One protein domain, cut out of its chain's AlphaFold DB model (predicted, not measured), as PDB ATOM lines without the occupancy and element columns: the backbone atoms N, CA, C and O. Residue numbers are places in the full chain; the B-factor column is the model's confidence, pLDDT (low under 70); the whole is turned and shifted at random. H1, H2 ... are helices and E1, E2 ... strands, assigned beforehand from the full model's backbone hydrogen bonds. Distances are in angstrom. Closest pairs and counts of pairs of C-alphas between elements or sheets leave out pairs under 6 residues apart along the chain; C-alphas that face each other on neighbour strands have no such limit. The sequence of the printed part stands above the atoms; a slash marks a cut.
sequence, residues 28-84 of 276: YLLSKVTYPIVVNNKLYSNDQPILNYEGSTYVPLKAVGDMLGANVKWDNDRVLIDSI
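This is residues 28 to 84 of the 276 residues of the protein "Cu_amine_oxidN1 domain-containing protein" of Paenibacillus sp. HGF7 (UniProt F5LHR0). A small hairpin of strands E3 and E4 makes one end of the domain, the short helix H1 packs on it mainly through E3, and a smaller hairpin of E1 and E2 lies beyond H1 at the other end. Before E1, residues 28 to 50 have no named element and swing out in a wide loop; residues 31 to 32 pair antiparallel with residues 51 to 52 of E1. The printed part has 57 residues with one named helix and four named strands in the order E1, E2, H1, E3, E4; both two-stranded sheets are antiparallel, and the class is mixed, helices and strands, with under half of the residues in named elements. The whole is only just loose, close to compact, with a radius of gyration of the C-alphas of 12.5 A and spans of 30 by 29 by 18 A.

E3 is residues 71 to 75, 12.1 A long, and E4 is residues 78 to 82, 12.3 A long, ending at C-alpha 82 at (10.369, -44.970, 50.358). H1 is residues 61 to 67, 10.0 A long. E1 is residues 51 to 53, from C-alpha 51 at (-4.971, -52.107, 32.240), and E2 is residues 56 to 58.

The hairpin E3 and E4 is antiparallel at 151 degrees, with N 73 and O 80 within hydrogen-bond range at 2.9 A. The closest C-alphas of H1 and E3 are those of Lys 62 and Val 72, 5.6 A apart. In H1 every O i to N i+4 pair is within hydrogen-bond range. The hairpin E1 and E2 is antiparallel at 145 degrees, with N 58 and O 51 within range at 2.7 A. E1 and E2 are apart from E3 and E4.

The two C-alphas farthest apart, those of Tyr 35 and Asn 76, are 34.0 A apart. The printed part has no cut, and the four links between named elements are tight. The mean pLDDT of the printed part is 80.5; residue 78 and residues 82 to 84 are under 70.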
ATOM      1  N   TYR A  28     -14.490 -56.398  38.372       79.19
ATOM      2  CA  TYR A  28     -13.960 -55.304  37.571       79.19
ATOM      3  C   TYR A  28     -13.594 -55.861  36.195       79.19
ATOM      4  O   TYR A  28     -12.772 -56.771  36.096       79.19
ATOM      5  N   LEU A  29     -14.190 -55.326  35.126       82.56
ATOM      6  CA  LEU A  29     -13.808 -55.678  33.758       82.56
ATOM      7  C   LEU A  29     -12.699 -54.735  33.287       82.56
ATOM      8  O   LEU A  29     -12.952 -53.580  32.949       82.56
ATOM      9  N   LEU A  30     -11.465 -55.231  33.272       87.50
ATOM     10  CA  LEU A  30     -10.311 -54.472  32.808       87.50
ATOM     11  C   LEU A  30     -10.009 -54.787  31.341       87.50
ATOM     12  O   LEU A  30      -9.995 -55.947  30.928       87.50
ATOM     13  N   SER A  31      -9.725 -53.750  30.560       86.06
ATOM     14  CA  SER A  31      -9.279 -53.873  29.169       86.06
ATOM     15  C   SER A  31      -7.774 -53.638  29.059       86.06
ATOM     16  O   SER A  31      -7.185 -52.908  29.853       86.06
ATOM     17  N   LYS A  32      -7.114 -54.269  28.085       84.44
ATOM     18  CA  LYS A  32      -5.687 -54.028  27.839       84.44
ATOM     19  C   LYS A  32      -5.500 -52.669  27.162       84.44
ATOM     20  O   LYS A  32      -6.178 -52.369  26.182       84.44
ATOM     21  N   VAL A  33      -4.544 -51.883  27.646       84.69
ATOM     22  CA  VAL A  33      -4.160 -50.613  27.016       84.69
ATOM     23  C   VAL A  33      -3.434 -50.850  25.685       84.69
ATOM     24  O   VAL A  33      -2.582 -51.733  25.582       84.69
ATOM     25  N   THR A  34      -3.767 -50.051  24.666       78.88
ATOM     26  CA  THR A  34      -3.185 -50.115  23.307       78.88
ATOM     27  C   THR A  34      -2.274 -48.933  22.961       78.88
ATOM     28  O   THR A  34      -1.680 -48.915  21.885       78.88
ATOM     29  N   TYR A  35      -2.141 -47.956  23.858       79.81
ATOM     30  CA  TYR A  35      -1.293 -46.772  23.698       79.81
ATOM     31  C   TYR A  35       0.001 -46.881  24.529       79.81
ATOM     32  O   TYR A  35       0.025 -47.584  25.542       79.81
ATOM     33  N   PRO A  36       1.096 -46.210  24.118       75.69
ATOM     34  CA  PRO A  36       2.367 -46.276  24.834       75.69
ATOM     35  C   PRO A  36       2.303 -45.536  26.176       75.69
ATOM     36  O   PRO A  36       1.751 -44.441  26.264       75.69
ATOM     37  N   ILE A  37       2.929 -46.108  27.208       82.19
ATOM     38  CA  ILE A  37       3.150 -45.453  28.505       82.19
ATOM     39  C   ILE A  37       4.625 -45.086  28.614       82.19
ATOM     40  O   ILE A  37       5.487 -45.931  28.382       82.19
ATOM     41  N   VAL A  38       4.925 -43.837  28.959       80.06
ATOM     42  CA  VAL A  38       6.294 -43.318  29.082       80.06
ATOM     43  C   VAL A  38       6.496 -42.783  30.495       80.06
ATOM     44  O   VAL A  38       5.676 -42.012  30.984       80.06
ATOM     45  N   VAL A  39       7.586 -43.190  31.149       81.62
ATOM     46  CA  VAL A  39       7.967 -42.773  32.508       81.62
ATOM     47  C   VAL A  39       9.424 -42.315  32.457       81.62
ATOM     48  O   VAL A  39      10.270 -43.072  31.985       81.62
ATOM     49  N   ASN A  40       9.727 -41.082  32.882       75.38
ATOM     50  CA  ASN A  40      11.070 -40.479  32.769       75.38
ATOM     51  C   ASN A  40      11.687 -40.632  31.362       75.38
ATOM     52  O   ASN A  40      12.808 -41.110  31.204       75.38
ATOM     53  N   ASN A  41      10.916 -40.296  30.321       77.31
ATOM     54  CA  ASN A  41      11.298 -40.420  28.905       77.31
ATOM     55  C   ASN A  41      11.649 -41.849  28.440       77.31
ATOM     56  O   ASN A  41      12.101 -42.037  27.310       77.31
ATOM     57  N   LYS A  42      11.398 -42.870  29.264       71.12
ATOM     58  CA  LYS A  42      11.587 -44.276  28.922       71.12
ATOM     59  C   LYS A  42      10.235 -44.939  28.699       71.12
ATOM     60  O   LYS A  42       9.333 -44.833  29.529       71.12
ATOM     61  N   LEU A  43      10.091 -45.636  27.574       78.81
ATOM     62  CA  LEU A  43       8.905 -46.444  27.309       78.81
ATOM     63  C   LEU A  43       8.781 -47.527  28.389       78.81
ATOM     64  O   LEU A  43       9.758 -48.213  28.701       78.81
ATOM     65  N   TYR A  44       7.584 -47.677  28.946       81.56
ATOM     66  CA  TYR A  44       7.265 -48.767  29.852       81.56
ATOM     67  C   TYR A  44       7.516 -50.095  29.140       81.56
ATOM     68  O   TYR A  44       6.906 -50.402  28.116       81.56
ATOM     69  N   SER A  45       8.444 -50.868  29.687       75.50
ATOM     70  CA  SER A  45       8.834 -52.169  29.165       75.50
ATOM     71  C   SER A  45       8.955 -53.110  30.353       75.50
ATOM     72  O   SER A  45       9.976 -53.151  31.037       75.50
ATOM     73  N   ASN A  46       7.850 -53.779  30.668       78.06
ATOM     74  CA  ASN A  46       7.750 -54.812  31.691       78.06
ATOM     75  C   ASN A  46       6.676 -55.815  31.243       78.06
ATOM     76  O   ASN A  46       5.758 -55.453  30.506       78.06
ATOM     77  N   ASP A  47       6.790 -57.058  31.698       80.62
ATOM     78  CA  ASP A  47       5.873 -58.150  31.360       80.62
ATOM     79  C   ASP A  47       4.485 -57.977  31.999       80.62
ATOM     80  O   ASP A  47       3.510 -58.611  31.588       80.62
ATOM     81  N   GLN A  48       4.375 -57.112  33.011       84.06
ATOM     82  CA  GLN A  48       3.118 -56.839  33.694       84.06
ATOM     83  C   GLN A  48       2.172 -55.997  32.815       84.06
ATOM     84  O   GLN A  48       2.574 -54.970  32.263       84.06
ATOM     85  N   PRO A  49       0.894 -56.397  32.684       81.94
ATOM     86  CA  PRO A  49      -0.042 -55.698  31.822       81.94
ATOM     87  C   PRO A  49      -0.431 -54.342  32.412       81.94
ATOM     88  O   PRO A  49      -0.685 -54.209  33.609       81.94
ATOM     89  N   ILE A  50      -0.548 -53.350  31.534       87.31
ATOM     90  CA  ILE A  50      -1.213 -52.084  31.833       87.31
ATOM     91  C   ILE A  50      -2.673 -52.227  31.427       87.31
ATOM     92  O   ILE A  50      -2.995 -52.675  30.318       87.31
ATOM     93  N   LEU A  51      -3.548 -51.852  32.346       91.00
ATOM     94  CA  LEU A  51      -4.971 -52.107  32.240       91.00
ATOM     95  C   LEU A  51      -5.740 -50.789  32.243       91.00
ATOM     96  O   LEU A  51      -5.344 -49.831  32.895       91.00
ATOM     97  N   ASN A  52      -6.839 -50.734  31.506       86.00
ATOM     98  CA  ASN A  52      -7.782 -49.632  31.531       86.00
ATOM     99  C   ASN A  52      -9.085 -50.111  32.170       86.00
ATOM    100  O   ASN A  52      -9.641 -51.137  31.769       86.00
ATOM    101  N   TYR A  53      -9.555 -49.353  33.152       86.25
ATOM    102  CA  TYR A  53     -10.853 -49.534  33.779       86.25
ATOM    103  C   TYR A  53     -11.589 -48.192  33.737       86.25
ATOM    104  O   TYR A  53     -11.097 -47.202  34.274       86.25
ATOM    105  N   GLU A  54     -12.724 -48.151  33.034       82.94
ATOM    106  CA  GLU A  54     -13.580 -46.959  32.885       82.94
ATOM    107  C   GLU A  54     -12.823 -45.681  32.464       82.94
ATOM    108  O   GLU A  54     -13.070 -44.588  32.968       82.94
ATOM    109  N   GLY A  55     -11.858 -45.804  31.544       79.75
ATOM    110  CA  GLY A  55     -11.063 -44.667  31.064       79.75
ATOM    111  C   GLY A  55      -9.858 -44.321  31.944       79.75
ATOM    112  O   GLY A  55      -8.994 -43.559  31.512       79.75
ATOM    113  N   SER A  56      -9.728 -44.937  33.118       84.50
ATOM    114  CA  SER A  56      -8.565 -44.792  33.995       84.50
ATOM    115  C   SER A  56      -7.509 -45.851  33.685       84.50
ATOM    116  O   SER A  56      -7.815 -47.034  33.554       84.50
ATOM    117  N   THR A  57      -6.248 -45.428  33.574       89.25
ATOM    118  CA  THR A  57      -5.117 -46.330  33.312       89.25
ATOM    119  C   THR A  57      -4.492 -46.796  34.620       89.25
ATOM    120  O   THR A  57      -3.963 -45.992  35.383       89.25
ATOM    121  N   TYR A  58      -4.507 -48.101  34.848       88.50
ATOM    122  CA  TYR A  58      -3.895 -48.774  35.982       88.50
ATOM    123  C   TYR A  58      -2.555 -49.356  35.559       88.50
ATOM    124  O   TYR A  58      -2.466 -50.186  34.648       88.50
ATOM    125  N   VAL A  59      -1.511 -48.907  36.244       90.75
ATOM    126  CA  VAL A  59      -0.130 -49.308  35.993       90.75
ATOM    127  C   VAL A  59       0.414 -50.109  37.177       90.75
ATOM    128  O   VAL A  59       0.066 -49.818  38.325       90.75
ATOM    129  N   PRO A  60       1.290 -51.097  36.940       90.12
ATOM    130  CA  PRO A  60       1.927 -51.828  38.024       90.12
ATOM    131  C   PRO A  60       2.819 -50.907  38.856       90.12
ATOM    132  O   PRO A  60       3.868 -50.445  38.402       90.12
ATOM    133  N   LEU A  61       2.388 -50.656  40.093       86.50
ATOM    134  CA  LEU A  61       2.984 -49.667  40.990       86.50
ATOM    135  C   LEU A  61       4.495 -49.854  41.166       86.50
ATOM    136  O   LEU A  61       5.242 -48.885  41.090       86.50
ATOM    137  N   LYS A  62       4.954 -51.098  41.346       85.69
ATOM    138  CA  LYS A  62       6.381 -51.403  41.512       85.69
ATOM    139  C   LYS A  62       7.189 -51.085  40.256       85.69
ATOM    140  O   LYS A  62       8.204 -50.415  40.350       85.69
ATOM    141  N   ALA A  63       6.719 -51.522  39.088       84.50
ATOM    142  CA  ALA A  63       7.420 -51.287  37.831       84.50
ATOM    143  C   ALA A  63       7.560 -49.786  37.535       84.50
ATOM    144  O   ALA A  63       8.623 -49.334  37.120       84.50
ATOM    145  N   VAL A  64       6.502 -49.009  37.786       87.38
ATOM    146  CA  VAL A  64       6.537 -47.551  37.619       87.38
ATOM    147  C   VAL A  64       7.401 -46.888  38.690       87.38
ATOM    148  O   VAL A  64       8.191 -46.011  38.359       87.38
ATOM    149  N   GLY A  65       7.318 -47.331  39.947       85.75
ATOM    150  CA  GLY A  65       8.171 -46.846  41.031       85.75
ATOM    151  C   GLY A  65       9.661 -47.064  40.758       85.75
ATOM    152  O   GLY A  65      10.435 -46.119  40.873       85.75
ATOM    153  N   ASP A  66      10.045 -48.253  40.286       81.88
ATOM    154  CA  ASP A  66      11.424 -48.577  39.901       81.88
ATOM    155  C   ASP A  66      11.913 -47.655  38.766       81.88
ATOM    156  O   ASP A  66      13.024 -47.127  38.819       81.88
ATOM    157  N   MET A  67      11.071 -47.399  37.753       82.06
ATOM    158  CA  MET A  67      11.380 -46.459  36.661       82.06
ATOM    159  C   MET A  67      11.499 -45.001  37.134       82.06
ATOM    160  O   MET A  67      12.197 -44.205  36.503       82.06
ATOM    161  N   LEU A  68      10.830 -44.652  38.235       83.88
ATOM    162  CA  LEU A  68      10.900 -43.342  38.882       83.88
ATOM    163  C   LEU A  68      12.036 -43.234  39.911       83.88
ATOM    164  O   LEU A  68      12.217 -42.165  40.480       83.88
ATOM    165  N   GLY A  69      12.800 -44.304  40.167       77.81
ATOM    166  CA  GLY A  69      13.840 -44.313  41.203       77.81
ATOM    167  C   GLY A  69      13.291 -44.346  42.637       77.81
ATOM    168  O   GLY A  69      14.011 -44.036  43.590       77.81
ATOM    169  N   ALA A  70      12.016 -44.709  42.800       81.56
ATOM    170  CA  ALA A  70      11.378 -44.926  44.090       81.56
ATOM    171  C   ALA A  70      11.601 -46.369  44.557       81.56
ATOM    172  O   ALA A  70      11.496 -47.311  43.773       81.56
ATOM    173  N   ASN A  71      11.861 -46.560  45.850       78.12
ATOM    174  CA  ASN A  71      11.974 -47.901  46.413       78.12
ATOM    175  C   ASN A  71      10.593 -48.394  46.865       78.12
ATOM    176  O   ASN A  71      10.130 -48.044  47.954       78.12
ATOM    177  N   VAL A  72       9.931 -49.194  46.027       80.50
ATOM    178  CA  VAL A  72       8.628 -49.794  46.351       80.50
ATOM    179  C   VAL A  72       8.840 -51.142  47.036       80.50
ATOM    180  O   VAL A  72       9.262 -52.116  46.406       80.50
ATOM    181  N   LYS A  73       8.507 -51.216  48.326       79.56
ATOM    182  CA  LYS A  73       8.631 -52.426  49.147       79.56
ATOM    183  C   LYS A  73       7.287 -52.827  49.744       79.56
ATOM    184  O   LYS A  73       6.445 -51.987  50.049       79.56
ATOM    185  N   TRP A  74       7.101 -54.123  49.936       77.19
ATOM    186  CA  TRP A  74       6.002 -54.640  50.742       77.19
ATOM    187  C   TRP A  74       6.464 -54.749  52.196       77.19
ATOM    188  O   TRP A  74       7.544 -55.281  52.456       77.19
ATOM    189  N   ASP A  75       5.662 -54.241  53.124       74.56
ATOM    190  CA  ASP A  75       5.825 -54.424  54.564       74.56
ATOM    191  C   ASP A  75       4.532 -55.015  55.132       74.56
ATOM    192  O   ASP A  75       3.534 -54.312  55.315       74.56
ATOM    193  N   ASN A  76       4.552 -56.330  55.367       82.06
ATOM    194  CA  ASN A  76       3.385 -57.123  55.753       82.06
ATOM    195  C   ASN A  76       2.204 -56.890  54.783       82.06
ATOM    196  O   ASN A  76       2.314 -57.211  53.602       82.06
ATOM    197  N   ASP A  77       1.116 -56.281  55.268       80.88
ATOM    198  CA  ASP A  77      -0.112 -56.004  54.507       80.88
ATOM    199  C   ASP A  77      -0.111 -54.620  53.828       80.88
ATOM    200  O   ASP A  77      -1.148 -54.137  53.368       80.88
ATOM    201  N   ARG A  78       1.035 -53.925  53.806       68.81
ATOM    202  CA  ARG A  78       1.160 -52.562  53.276       68.81
ATOM    203  C   ARG A  78       2.161 -52.501  52.133       68.81
ATOM    204  O   ARG A  78       3.235 -53.094  52.191       68.81
ATOM    205  N   VAL A  79       1.836 -51.697  51.124       74.38
ATOM    206  CA  VAL A  79       2.820 -51.229  50.144       74.38
ATOM    207  C   VAL A  79       3.414 -49.927  50.659       74.38
ATOM    208  O   VAL A  79       2.684 -48.974  50.925       74.38
ATOM    209  N   LEU A  80       4.733 -49.888  50.794       72.25
ATOM    210  CA  LEU A  80       5.498 -48.703  51.155       72.25
ATOM    211  C   LEU A  80       6.299 -48.229  49.944       72.25
ATOM    212  O   LEU A  80       6.872 -49.028  49.204       72.25
ATOM    213  N   ILE A  81       6.353 -46.915  49.765       76.50
ATOM    214  CA  ILE A  81       7.163 -46.253  48.748       76.50
ATOM    215  C   ILE A  81       8.120 -45.350  49.517       76.50
ATOM    216  O   ILE A  81       7.722 -44.284  49.986       76.50
ATOM    217  N   ASP A  82       9.357 -45.803  49.713       62.12
ATOM    218  CA  ASP A  82      10.369 -44.970  50.358       62.12
ATOM    219  C   ASP A  82      10.891 -43.952  49.337       62.12
ATOM    220  O   ASP A  82      11.094 -44.304  48.172       62.12
ATOM    221  N   SER A  83      11.083 -42.712  49.804       57.91
ATOM    222  CA  SER A  83      11.670 -41.546  49.121       57.91
ATOM    223  C   SER A  83      12.229 -41.812  47.719       57.91
ATOM    224  O   SER A  83      13.160 -42.607  47.557       57.91
ATOM    225  N   ILE A  84      11.736 -41.068  46.729       60.59
ATOM    226  CA  ILE A  84      12.336 -41.019  45.393       60.59
ATOM    227  C   ILE A  84      13.788 -40.575  45.572       60.59
ATOM    228  O   ILE A  84      14.042 -39.462  46.040       60.59
TER     229      ILE A  84